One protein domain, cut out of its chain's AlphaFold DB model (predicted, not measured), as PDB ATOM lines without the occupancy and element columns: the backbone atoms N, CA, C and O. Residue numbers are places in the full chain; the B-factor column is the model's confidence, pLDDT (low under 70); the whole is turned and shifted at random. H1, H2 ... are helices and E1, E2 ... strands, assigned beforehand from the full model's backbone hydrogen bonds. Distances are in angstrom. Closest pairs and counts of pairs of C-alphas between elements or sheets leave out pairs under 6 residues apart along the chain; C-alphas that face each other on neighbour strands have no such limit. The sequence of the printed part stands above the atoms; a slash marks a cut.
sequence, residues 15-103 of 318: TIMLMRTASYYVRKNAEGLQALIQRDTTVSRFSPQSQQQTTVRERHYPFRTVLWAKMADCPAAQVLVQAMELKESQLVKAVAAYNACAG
ATOM      1  N   THR A  15     130.527 111.375 121.438       66.56
ATOM      2  CA  THR A  15     131.076 111.169 120.099       66.56
ATOM      3  C   THR A  15     130.869 112.442 119.299       66.56
ATOM      4  O   THR A  15     129.739 112.897 119.121       66.56
ATOM      5  N   ILE A  16     131.962 113.013 118.799       61.75
ATOM      6  CA  ILE A  16     131.897 114.053 117.775       61.75
ATOM      7  C   ILE A  16     131.900 113.366 116.418       61.75
ATOM      8  O   ILE A  16     132.723 112.491 116.157       61.75
ATOM      9  N   MET A  17     130.961 113.756 115.562       60.66
ATOM     10  CA  MET A  17     130.873 113.257 114.198       60.66
ATOM     11  C   MET A  17     131.186 114.397 113.233       60.66
ATOM     12  O   MET A  17     130.561 115.458 113.272       60.66
ATOM     13  N   LEU A  18     132.166 114.162 112.362       49.62
ATOM     14  CA  LEU A  18     132.495 115.040 111.246       49.62
ATOM     15  C   LEU A  18     131.739 114.566 110.007       49.62
ATOM     16  O   LEU A  18     131.978 113.464 109.510       49.62
ATOM     17  N   MET A  19     130.830 115.398 109.502       48.28
ATOM     18  CA  MET A  19     130.250 115.188 108.178       48.28
ATOM     19  C   MET A  19     131.147 115.810 107.099       48.28
ATOM     20  O   MET A  19     132.024 116.619 107.374       48.28
ATOM     21  N   ARG A  20     130.961 115.392 105.840       46.19
ATOM     22  CA  ARG A  20     131.761 115.848 104.681       46.19
ATOM     23  C   ARG A  20     131.589 117.338 104.338       46.19
ATOM     24  O   ARG A  20     132.327 117.843 103.494       46.19
ATOM     25  N   THR A  21     130.619 118.016 104.940       50.62
ATOM     26  CA  THR A  21     130.426 119.473 104.915       50.62
ATOM     27  C   THR A  21     131.109 120.076 106.143       50.62
ATOM     28  O   THR A  21     131.240 119.385 107.144       50.62
ATOM     29  N   ALA A  22     131.587 121.325 106.095       70.94
ATOM     30  CA  ALA A  22     132.338 121.982 107.182       70.94
ATOM     31  C   ALA A  22     131.483 122.296 108.439       70.94
ATOM     32  O   ALA A  22     131.523 123.393 108.987       70.94
ATOM     33  N   SER A  23     130.666 121.342 108.869       85.31
ATOM     34  CA  SER A  23     129.739 121.408 109.983       85.31
ATOM     35  C   SER A  23     130.124 120.312 110.968       85.31
ATOM     36  O   SER A  23     130.215 119.135 110.612       85.31
ATOM     37  N   TYR A  24     130.368 120.710 112.212       89.44
ATOM     38  CA  TYR A  24     130.688 119.786 113.291       89.44
ATOM     39  C   TYR A  24     129.416 119.462 114.068       89.44
ATOM     40  O   TYR A  24     128.592 120.345 114.301       89.44
ATOM     41  N   TYR A  25     129.266 118.211 114.494       90.94
ATOM     42  CA  TYR A  25     128.149 117.780 115.327       90.94
ATOM     43  C   TYR A  25     128.673 117.074 116.570       90.94
ATOM     44  O   TYR A  25     129.652 116.327 116.509       90.94
ATOM     45  N   VAL A  26     127.994 117.286 117.691       91.06
ATOM     46  CA  VAL A  26     128.252 116.572 118.940       91.06
ATOM     47  C   VAL A  26     127.045 115.720 119.303       91.06
ATOM     48  O   VAL A  26     125.899 116.132 119.121       91.06
ATOM     49  N   ARG A  27     127.306 114.524 119.826       90.31
ATOM     50  CA  ARG A  27     126.305 113.669 120.457       90.31
ATOM     51  C   ARG A  27     126.871 113.100 121.747       90.31
ATOM     52  O   ARG A  27     127.980 112.570 121.745       90.31
ATOM     53  N   LYS A  28     126.087 113.154 122.819       88.94
ATOM     54  CA  LYS A  28     126.364 112.459 124.075       88.94
ATOM     55  C   LYS A  28     125.307 111.376 124.273       88.94
ATOM     56  O   LYS A  28     124.117 111.646 124.186       88.94
ATOM     57  N   ASN A  29     125.738 110.143 124.511       86.38
ATOM     58  CA  ASN A  29     124.869 108.982 124.704       86.38
ATOM     59  C   ASN A  29     123.873 108.791 123.540       86.38
ATOM     60  O   ASN A  29     124.261 108.842 122.372       86.38
ATOM     61  N   ALA A  30     122.602 108.548 123.866       86.12
ATOM     62  CA  ALA A  30     121.502 108.352 122.926       86.12
ATOM     63  C   ALA A  30     120.811 109.664 122.502       86.12
ATOM     64  O   ALA A  30     119.754 109.624 121.877       86.12
ATOM     65  N   GLU A  31     121.375 110.826 122.839       90.06
ATOM     66  CA  GLU A  31     120.794 112.113 122.457       90.06
ATOM     67  C   GLU A  31     120.883 112.352 120.938       90.06
ATOM     68  O   GLU A  31     121.695 111.752 120.226       90.06
ATOM     69  N   GLY A  32     120.056 113.266 120.426       90.88
ATOM     70  CA  GLY A  32     120.144 113.713 119.037       90.88
ATOM     71  C   GLY A  32     121.484 114.390 118.716       90.88
ATOM     72  O   GLY A  32     122.146 114.952 119.592       90.88
ATOM     73  N   LEU A  33     121.887 114.352 117.442       90.94
ATOM     74  CA  LEU A  33     123.048 115.101 116.950       90.94
ATOM     75  C   LEU A  33     122.769 116.603 117.040       90.94
ATOM     76  O   LEU A  33     121.813 117.094 116.442       90.94
ATOM     77  N   GLN A  34     123.633 117.339 117.734       94.88
ATOM     78  CA  GLN A  34     123.527 118.788 117.857       94.88
ATOM     79  C   GLN A  34     124.639 119.472 117.062       94.88
ATOM     80  O   GLN A  34     125.818 119.158 117.229       94.88
ATOM     81  N   ALA A  35     124.263 120.401 116.183       93.12
ATOM     82  CA  ALA A  35     125.214 121.150 115.372       93.12
ATOM     83  C   ALA A  35     126.024 122.128 116.234       93.12
ATOM     84  O   ALA A  35     125.474 122.885 117.035       93.12
ATOM     85  N   LEU A  36     127.336 122.144 116.027       94.56
ATOM     86  CA  LEU A  36     128.251 123.121 116.593       94.56
ATOM     87  C   LEU A  36     128.407 124.259 115.586       94.56
ATOM     88  O   LEU A  36     128.974 124.083 114.507       94.56
ATOM     89  N   ILE A  37     127.861 125.420 115.934       94.38
ATOM     90  CA  ILE A  37     127.794 126.587 115.054       94.38
ATOM     91  C   ILE A  37     128.736 127.668 115.586       94.38
ATOM     92  O   ILE A  37     128.724 127.990 116.776       94.38
ATOM     93  N   GLN A  38     129.515 128.259 114.684       93.69
ATOM     94  CA  GLN A  38     130.259 129.497 114.904       93.69
ATOM     95  C   GLN A  38     129.690 130.561 113.961       93.69
ATOM     96  O   GLN A  38     129.408 130.259 112.800       93.69
ATOM     97  N   ARG A  39     129.471 131.782 114.461       93.62
ATOM     98  CA  ARG A  39     128.928 132.892 113.667       93.62
ATOM     99  C   ARG A  39     129.875 134.081 113.748       93.62
ATOM    100  O   ARG A  39     130.229 134.501 114.846       93.62
ATOM    101  N   ASP A  40     130.236 134.626 112.597       92.56
ATOM    102  CA  ASP A  40     130.939 135.903 112.504       92.56
ATOM    103  C   ASP A  40     129.883 136.976 112.200       92.56
ATOM    104  O   ASP A  40     129.159 136.878 111.210       92.56
ATOM    105  N   THR A  41     129.752 137.967 113.079       94.75
ATOM    106  CA  THR A  41     128.771 139.055 112.965       94.75
ATOM    107  C   THR A  41     129.483 140.399 112.914       94.75
ATOM    108  O   THR A  41     130.499 140.596 113.571       94.75
ATOM    109  N   THR A  42     128.972 141.345 112.134       94.69
ATOM    110  CA  THR A  42     129.450 142.732 112.148       94.69
ATOM    111  C   THR A  42     128.584 143.540 113.098       94.69
ATOM    112  O   THR A  42     127.378 143.642 112.881       94.69
ATOM    113  N   VAL A  43     129.190 144.107 114.136       95.12
ATOM    114  CA  VAL A  43     128.504 144.958 115.108       95.12
ATOM    115  C   VAL A  43     129.058 146.366 114.969       95.12
ATOM    116  O   VAL A  43     130.271 146.579 115.000       95.12
ATOM    117  N   SER A  44     128.175 147.343 114.793       94.62
ATOM    118  CA  SER A  44     128.571 148.745 114.799       94.62
ATOM    119  C   SER A  44     128.696 149.233 116.240       94.62
ATOM    120  O   SER A  44     127.698 149.269 116.960       94.62
ATOM    121  N   ARG A  45     129.904 149.605 116.665       95.44
ATOM    122  CA  ARG A  45     130.170 150.185 117.984       95.44
ATOM    123  C   ARG A  45     130.467 151.670 117.835       95.44
ATOM    124  O   ARG A  45     131.316 152.071 117.035       95.44
ATOM    125  N   PHE A  46     129.766 152.482 118.610       95.31
ATOM    126  CA  PHE A  46     130.086 153.895 118.742       95.31
ATOM    127  C   PHE A  46     131.330 154.038 119.623       95.31
ATOM    128  O   PHE A  46     131.340 153.553 120.755       95.31
ATOM    129  N   SER A  47     132.388 154.654 119.094       93.06
ATOM    130  CA  SER A  47     133.589 154.953 119.874       93.06
ATOM    131  C   SER A  47     133.438 156.334 120.517       93.06
ATOM    132  O   SER A  47     133.414 157.331 119.791       93.06
ATOM    133  N   PRO A  48     133.367 156.437 121.857       91.75
ATOM    134  CA  PRO A  48     133.220 157.729 122.523       91.75
ATOM    135  C   PRO A  48     134.453 158.627 122.341       91.75
ATOM    136  O   PRO A  48     134.336 159.841 122.427       91.75
ATOM    137  N   GLN A  49     135.621 158.042 122.050       93.19
ATOM    138  CA  GLN A  49     136.878 158.774 121.870       93.19
ATOM    139  C   GLN A  49     136.981 159.450 120.499       93.19
ATOM    140  O   GLN A  49     137.540 160.535 120.400       93.19
ATOM    141  N   SER A  50     136.448 158.826 119.445       92.94
ATOM    142  CA  SER A  50     136.499 159.376 118.083       92.94
ATOM    143  C   SER A  50     135.173 159.969 117.609       92.94
ATOM    144  O   SER A  50     135.118 160.495 116.503       92.94
ATOM    145  N   GLN A  51     134.104 159.842 118.405       94.06
ATOM    146  CA  GLN A  51     132.719 160.163 118.029       94.06
ATOM    147  C   GLN A  51     132.277 159.559 116.685       94.06
ATOM    148  O   GLN A  51     131.372 160.063 116.022       94.06
ATOM    149  N   GLN A  52     132.900 158.454 116.274       94.12
ATOM    150  CA  GLN A  52     132.594 157.771 115.025       94.12
ATOM    151  C   GLN A  52     132.053 156.369 115.294       94.12
ATOM    152  O   GLN A  52     132.486 155.655 116.207       94.12
ATOM    153  N   GLN A  53     131.095 155.963 114.465       94.31
ATOM    154  CA  GLN A  53     130.574 154.607 114.447       94.31
ATOM    155  C   GLN A  53     131.558 153.718 113.685       94.31
ATOM    156  O   GLN A  53     131.781 153.884 112.489       94.31
ATOM    157  N   THR A  54     132.159 152.766 114.387       94.69
ATOM    158  CA  THR A  54     133.090 151.801 113.796       94.69
ATOM    159  C   THR A  54     132.393 150.458 113.648       94.69
ATOM    160  O   THR A  54     131.739 149.975 114.571       94.69
ATOM    161  N   THR A  55     132.497 149.844 112.470       93.56
ATOM    162  CA  THR A  55     131.975 148.490 112.256       93.56
ATOM    163  C   THR A  55     133.065 147.495 112.607       93.56
ATOM    164  O   THR A  55     134.072 147.401 111.908       93.56
ATOM    165  N   VAL A  56     132.869 146.749 113.691       94.81
ATOM    166  CA  VAL A  56     133.822 145.739 114.153       94.81
ATOM    167  C   VAL A  56     133.245 144.358 113.867       94.81
ATOM    168  O   VAL A  56     132.068 144.088 114.109       94.81
ATOM    169  N   ARG A  57     134.071 143.458 113.327       94.19
ATOM    170  CA  ARG A  57     133.714 142.039 113.227       94.19
ATOM    171  C   ARG A  57     133.876 141.398 114.599       94.19
ATOM    172  O   ARG A  57     134.986 141.295 115.106       94.19
ATOM    173  N   GLU A  58     132.768 140.952 115.169       94.81
ATOM    174  CA  GLU A  58     132.719 140.216 116.422       94.81
ATOM    175  C   GLU A  58     132.346 138.759 116.142       94.81
ATOM    176  O   GLU A  58     131.395 138.458 115.414       94.81
ATOM    177  N   ARG A  59     133.131 137.838 116.697       93.56
ATOM    178  CA  ARG A  59     132.944 136.401 116.515       93.56
ATOM    179  C   ARG A  59     132.194 135.832 117.707       93.56
ATOM    180  O   ARG A  59     132.695 135.856 118.828       93.56
ATOM    181  N   HIS A  60     131.014 135.285 117.451       94.81
ATOM    182  CA  HIS A  60     130.191 134.651 118.467       94.81
ATOM    183  C   HIS A  60     130.408 133.134 118.457       94.81
ATOM    184  O   HIS A  60     130.418 132.485 117.403       94.81
ATOM    185  N   TYR A  61     130.505 132.543 119.651       96.00
ATOM    186  CA  TYR A  61     130.811 131.122 119.836       96.00
ATOM    187  C   TYR A  61     129.656 130.318 120.480       96.00
ATOM    188  O   TYR A  61     129.856 129.733 121.547       96.00
ATOM    189  N   PRO A  62     128.453 130.224 119.862       95.69
ATOM    190  CA  PRO A  62     127.335 129.440 120.408       95.69
ATOM    191  C   PRO A  62     127.683 127.978 120.692       95.69
ATOM    192  O   PRO A  62     127.140 127.373 121.607       95.69
ATOM    193  N   PHE A  63     128.605 127.390 119.926       96.25
ATOM    194  CA  PHE A  63     129.022 126.010 120.158       96.25
ATOM    195  C   PHE A  63     129.590 125.777 121.569       96.25
ATOM    196  O   PHE A  63     129.528 124.652 122.061       96.25
ATOM    197  N   ARG A  64     130.148 126.810 122.224       96.94
ATOM    198  CA  ARG A  64     130.737 126.673 123.561       96.94
ATOM    199  C   ARG A  64     129.676 126.346 124.596       96.94
ATOM    200  O   ARG A  64     129.920 125.468 125.407       96.94
ATOM    201  N   THR A  65     128.494 126.962 124.540       96.38
ATOM    202  CA  THR A  65     127.404 126.660 125.485       96.38
ATOM    203  C   THR A  65     126.877 125.242 125.287       96.38
ATOM    204  O   THR A  65     126.661 124.525 126.261       96.38
ATOM    205  N   VAL A  66     126.764 124.800 124.030       96.25
ATOM    206  CA  VAL A  66     126.396 123.421 123.688       96.25
ATOM    207  C   VAL A  66     127.406 122.436 124.272       96.25
ATOM    208  O   VAL A  66     127.023 121.516 124.988       96.25
ATOM    209  N   LEU A  67     128.699 122.629 124.008       96.06
ATOM    210  CA  LEU A  67     129.736 121.726 124.508       96.06
ATOM    211  C   LEU A  67     129.876 121.788 126.026       96.06
ATOM    212  O   LEU A  67     130.057 120.746 126.644       96.06
ATOM    213  N   TRP A  68     129.715 122.964 126.630       96.06
ATOM    214  CA  TRP A  68     129.728 123.136 128.080       96.06
ATOM    215  C   TRP A  68     128.619 122.332 128.755       96.06
ATOM    216  O   TRP A  68     128.882 121.611 129.713       96.06
ATOM    217  N   ALA A  69     127.397 122.397 128.218       95.81
ATOM    218  CA  ALA A  69     126.262 121.628 128.718       95.81
ATOM    219  C   ALA A  69     126.474 120.116 128.538       95.81
ATOM    220  O   ALA A  69     126.204 119.334 129.447       95.81
ATOM    221  N   LYS A  70     127.003 119.684 127.384       94.31
ATOM    222  CA  LYS A  70     127.292 118.261 127.134       94.31
ATOM    223  C   LYS A  70     128.442 117.736 128.002       94.31
ATOM    224  O   LYS A  70     128.421 116.564 128.361       94.31
ATOM    225  N   MET A  71     129.417 118.569 128.352       94.56
ATOM    226  CA  MET A  71     130.598 118.199 129.145       94.56
ATOM    227  C   MET A  71     130.489 118.631 130.618       94.56
ATOM    228  O   MET A  71     131.506 118.751 131.296       94.56
ATOM    229  N   ALA A  72     129.271 118.884 131.113       95.69
ATOM    230  CA  ALA A  72     129.028 119.426 132.454       95.69
ATOM    231  C   ALA A  72     129.566 118.551 133.601       95.69
ATOM    232  O   ALA A  72     129.920 119.047 134.663       95.69
ATOM    233  N   ASP A  73     129.655 117.252 133.352       94.94
ATOM    234  CA  ASP A  73     130.165 116.195 134.222       94.94
ATOM    235  C   ASP A  73     131.697 116.101 134.258       94.94
ATOM    236  O   ASP A  73     132.231 115.309 135.029       94.94
ATOM    237  N   CYS A  74     132.422 116.896 133.460       94.69
ATOM    238  CA  CYS A  74     133.879 116.921 133.500       94.69
ATOM    239  C   CYS A  74     134.470 118.345 133.527       94.69
ATOM    240  O   CYS A  74     134.655 118.961 132.467       94.69
ATOM    241  N   PRO A  75     134.900 118.836 134.706       94.75
ATOM    242  CA  PRO A  75     135.523 120.155 134.845       94.75
ATOM    243  C   PRO A  75     136.785 120.338 133.989       94.75
ATOM    244  O   PRO A  75     137.000 121.400 133.410       94.75
ATOM    245  N   ALA A  76     137.604 119.290 133.832       91.94
ATOM    246  CA  ALA A  76     138.828 119.358 133.029       91.94
ATOM    247  C   ALA A  76     138.546 119.648 131.541       91.94
ATOM    248  O   ALA A  76     139.284 120.390 130.894       91.94
ATOM    249  N   ALA A  77     137.457 119.098 130.994       93.38
ATOM    250  CA  ALA A  77     137.048 119.356 129.617       93.38
ATOM    251  C   ALA A  77     136.430 120.754 129.454       93.38
ATOM    252  O   ALA A  77     136.660 121.415 128.440       93.38
ATOM    253  N   GLN A  78     135.695 121.234 130.462       95.12
ATOM    254  CA  GLN A  78     135.084 122.566 130.460       95.12
ATOM    255  C   GLN A  78     136.121 123.683 130.288       95.12
ATOM    256  O   GLN A  78     135.947 124.546 129.428       95.12
ATOM    257  N   VAL A  79     137.244 123.626 131.011       95.50
ATOM    258  CA  VAL A  79     138.322 124.628 130.890       95.50
ATOM    259  C   VAL A  79     138.816 124.751 129.441       95.50
ATOM    260  O   VAL A  79     139.017 125.858 128.940       95.50
ATOM    261  N   LEU A  80     138.929 123.631 128.717       95.06
ATOM    262  CA  LEU A  80     139.330 123.630 127.306       95.06
ATOM    263  C   LEU A  80     138.260 124.248 126.390       95.06
ATOM    264  O   LEU A  80     138.597 124.973 125.453       95.06
ATOM    265  N   VAL A  81     136.975 123.999 126.665       96.06
ATOM    266  CA  VAL A  81     135.848 124.518 125.865       96.06
ATOM    267  C   VAL A  81     135.773 126.049 125.906       96.06
ATOM    268  O   VAL A  81     135.425 126.674 124.903       96.06
ATOM    269  N   GLN A  82     136.121 126.665 127.035       94.31
ATOM    270  CA  GLN A  82     136.053 128.119 127.218       94.31
ATOM    271  C   GLN A  82     137.019 128.889 126.309       94.31
ATOM    272  O   GLN A  82     136.662 129.945 125.790       94.31
ATOM    273  N   ALA A  83     138.220 128.351 126.092       93.44
ATOM    274  CA  ALA A  83     139.268 129.012 125.317       93.44
ATOM    275  C   ALA A  83     139.314 128.576 123.843       93.44
ATOM    276  O   ALA A  83     139.955 129.238 123.028       93.44
ATOM    277  N   MET A  84     138.647 127.479 123.469       94.00
ATOM    278  CA  MET A  84     138.809 126.914 122.130       94.00
ATOM    279  C   MET A  84     138.015 127.639 121.037       94.00
ATOM    280  O   MET A  84     136.931 128.179 121.260       94.00
ATOM    281  N   GLU A  85     138.555 127.604 119.828       94.31
ATOM    282  CA  GLU A  85     137.907 127.932 118.563       94.31
ATOM    283  C   GLU A  85     137.256 126.677 117.957       94.31
ATOM    284  O   GLU A  85     137.611 125.548 118.309       94.31
ATOM    285  N   LEU A  86     136.330 126.845 117.001       93.06
ATOM    286  CA  LEU A  86     135.700 125.718 116.301       93.06
ATOM    287  C   LEU A  86     136.648 125.106 115.251       93.06
ATOM    288  O   LEU A  86     136.412 125.161 114.045       93.06
ATOM    289  N   LYS A  87     137.755 124.532 115.726       90.50
ATOM    290  CA  LYS A  87     138.753 123.802 114.939       90.50
ATOM    291  C   LYS A  87     138.691 122.321 115.289       90.50
ATOM    292  O   LYS A  87     138.645 121.965 116.465       90.50
ATOM    293  N   GLU A  88     138.771 121.456 114.280       85.00
ATOM    294  CA  GLU A  88     138.774 119.996 114.453       85.00
ATOM    295  C   GLU A  88     139.786 119.541 115.516       85.00
ATOM    296  O   GLU A  88     139.433 118.802 116.430       85.00
ATOM    297  N   SER A  89     141.023 120.041 115.456       86.75
ATOM    298  CA  SER A  89     142.082 119.667 116.399       86.75
ATOM    299  C   SER A  89     141.766 120.034 117.852       86.75
ATOM    300  O   SER A  89     142.137 119.294 118.761       86.75
ATOM    301  N   GLN A  90     141.068 121.147 118.096       91.94
ATOM    302  CA  GLN A  90     140.683 121.554 119.447       91.94
ATOM    303  C   GLN A  90     139.450 120.796 119.945       91.94
ATOM    304  O   GLN A  90     139.430 120.378 121.101       91.94
ATOM    305  N   LEU A  91     138.485 120.517 119.064       90.75
ATOM    306  CA  LEU A  91     137.348 119.646 119.377       90.75
ATOM    307  C   LEU A  91     137.808 118.236 119.762       90.75
ATOM    308  O   LEU A  91     137.325 117.679 120.745       90.75
ATOM    309  N   VAL A  92     138.780 117.678 119.033       87.12
ATOM    310  CA  VAL A  92     139.377 116.373 119.352       87.12
ATOM    311  C   VAL A  92     140.056 116.402 120.721       87.12
ATOM    312  O   VAL A  92     139.842 115.483 121.508       87.12
ATOM    313  N   LYS A  93     140.807 117.462 121.052       89.56
ATOM    314  CA  LYS A  93     141.421 117.625 122.383       89.56
ATOM    315  C   LYS A  93     140.375 117.709 123.499       89.56
ATOM    316  O   LYS A  93     140.525 117.027 124.508       89.56
ATOM    317  N   ALA A  94     139.315 118.497 123.314       91.75
ATOM    318  CA  ALA A  94     138.248 118.639 124.303       91.75
ATOM    319  C   ALA A  94     137.502 117.314 124.537       91.75
ATOM    320  O   ALA A  94     137.266 116.929 125.680       91.75
ATOM    321  N   VAL A  95     137.194 116.570 123.470       88.94
ATOM    322  CA  VAL A  95     136.575 115.236 123.581       88.94
ATOM    323  C   VAL A  95     137.514 114.223 124.215       88.94
ATOM    324  O   VAL A  95     137.068 113.425 125.032       88.94
ATOM    325  N   ALA A  96     138.800 114.242 123.866       87.62
ATOM    326  CA  ALA A  96     139.784 113.357 124.474       87.62
ATOM    327  C   ALA A  96     139.888 113.604 125.988       87.62
ATOM    328  O   ALA A  96     139.842 112.648 126.759       87.62
ATOM    329  N   ALA A  97     139.937 114.872 126.414       89.94
ATOM    330  CA  ALA A  97     139.922 115.251 127.826       89.94
ATOM    331  C   ALA A  97     138.629 114.812 128.531       89.94
ATOM    332  O   ALA A  97     138.677 114.251 129.624       89.94
ATOM    333  N   TYR A  98     137.476 115.004 127.883       91.44
ATOM    334  CA  TYR A  98     136.185 114.552 128.394       91.44
ATOM    335  C   TYR A  98     136.138 113.028 128.583       91.44
ATOM    336  O   TYR A  98     135.756 112.543 129.645       91.44
ATOM    337  N   ASN A  99     136.565 112.261 127.578       86.88
ATOM    338  CA  ASN A  99     136.541 110.799 127.627       86.88
ATOM    339  C   ASN A  99     137.490 110.247 128.702       86.88
ATOM    340  O   ASN A  99     137.109 109.322 129.419       86.88
ATOM    341  N   ALA A 100     138.683 110.838 128.848       88.12
ATOM    342  CA  ALA A 100     139.638 110.472 129.896       88.12
ATOM    343  C   ALA A 100     139.042 110.646 131.303       88.12
ATOM    344  O   ALA A 100     139.214 109.796 132.171       88.12
ATOM    345  N   CYS A 101     138.294 111.726 131.500       90.88
ATOM    346  CA  CYS A 101     137.634 112.085 132.750       90.88
ATOM    347  C   CYS A 101     136.400 111.226 133.054       90.88
ATOM    348  O   CYS A 101     136.191 110.812 134.189       90.88
ATOM    349  N   ALA A 102     135.614 110.882 132.032       88.81
ATOM    350  CA  ALA A 102     134.415 110.058 132.169       88.81
ATOM    351  C   ALA A 102     134.711 108.572 132.481       88.81
ATOM    352  O   ALA A 102     133.809 107.743 132.366       88.81
ATOM    353  N   GLY A 103     135.964 108.199 132.784       83.56
ATOM    354  CA  GLY A 103     136.387 106.816 133.050       83.56
ATOM    355  C   GLY A 103     136.239 105.879 131.847       83.56
ATOM    356  O   GLY A 103     136.400 104.664 131.959       83.56
TER     357      GLY A 103
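What this domain is: This is residues 15 to 103 of the 318 residues of an uncharacterized protein of Hymenobacter elongatus (UniProt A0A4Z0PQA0). A small body of three helices and a three-stranded sheet has one long two-stranded hairpin, E4 and E5, sticking out of it as a twisted arm. In the body, H1, H2 and H3 run alternately back and forth with their centres in a triangle, and the small sheet E1 E2 E3 packs on H1 and H3, away from H2. The printed part has 89 residues, with five named strands followed by three named helices, E1 E2 E3 E4 E5 H1 H2 H3; both sheets, in the orders E1 - E2 - E3 and E4 - E5, are antiparallel, and the class is mixed, helices and strands. The whole is loose, with a radius of gyration of the C-alphas of 16.4 A, and elongated, spanning 55 by 30 by 21 A, the arm making much of the length.

How they stand to each other: E1, residues 15 to 18, E2, residues 24 to 28, and E3, residues 34 to 36, form a meander, each strand the antiparallel neighbour of the one before. In the hairpin E1 and E2, N 15 and O 27 are within hydrogen-bond range at 2.8 A; in the hairpin E2 and E3, N 36 and O 24 are at 2.8 A. H1, residues 62 to 70, is on this sheet at a height over the sheet of 8.8 A; its closest C-alphas to E3 are those of Phe 63 and Leu 36, 4.7 A apart. H3, residues 88 to 101, is on the sheet too, and the closest C-alphas of E1 and H3 are those of Ile 16 and Val 95, 7.5 A apart. The sheet with H1 and H3 makes two layers, helices on one face of a sheet. H2, residues 75 to 83, is not on the sheet. It touches H1 in a helical hairpin, Trp 68 and Gln 78 having the closest C-alphas at 5.9 A, with a shallow tilt of 1 degrees, opposite ways. H2 also touches H3 in a helical hairpin, Ala 77 and Tyr 98 having the closest C-alphas at 5.0 A, with a shallow tilt of 16 degrees, opposite ways. H1 and H3 are apart. E3 runs on into E4, residues 39 to 47, across a break of 2 residues, at 51 degrees. E4 and E5, residues 52 to 60, form an antiparallel hairpin, with N 45 and O 54 at 2.8 A and N 60 and O 39 at 2.8 A, within hydrogen-bond range. Every O i to N i+4 pair is within hydrogen-bond range in H3, against 4 of 5 in H1 and 3 of 5 in H2.

Where its parts are: E1 begins at C-alpha 15, (131.076, 111.169, 120.099). E4 measures 23.4 A from first to last C-alpha and E5 23.5 A; C-alpha 47, where E4 ends, is at (133.589, 154.953, 119.874). E2 measures 13.7 A, H1 13.0 A, H2 13.5 A and H3 20.0 A, and H3 ends at C-alpha 101, (137.634, 112.085, 132.750).

The domain as a whole: The two C-alphas farthest apart are those of Gln 51 and Gly 103, at 55.5 A. The printed part has no cut, and each link between named elements is tight. Mean pLDDT of the printed part is 89.4; residues 15 to 21 are under 70.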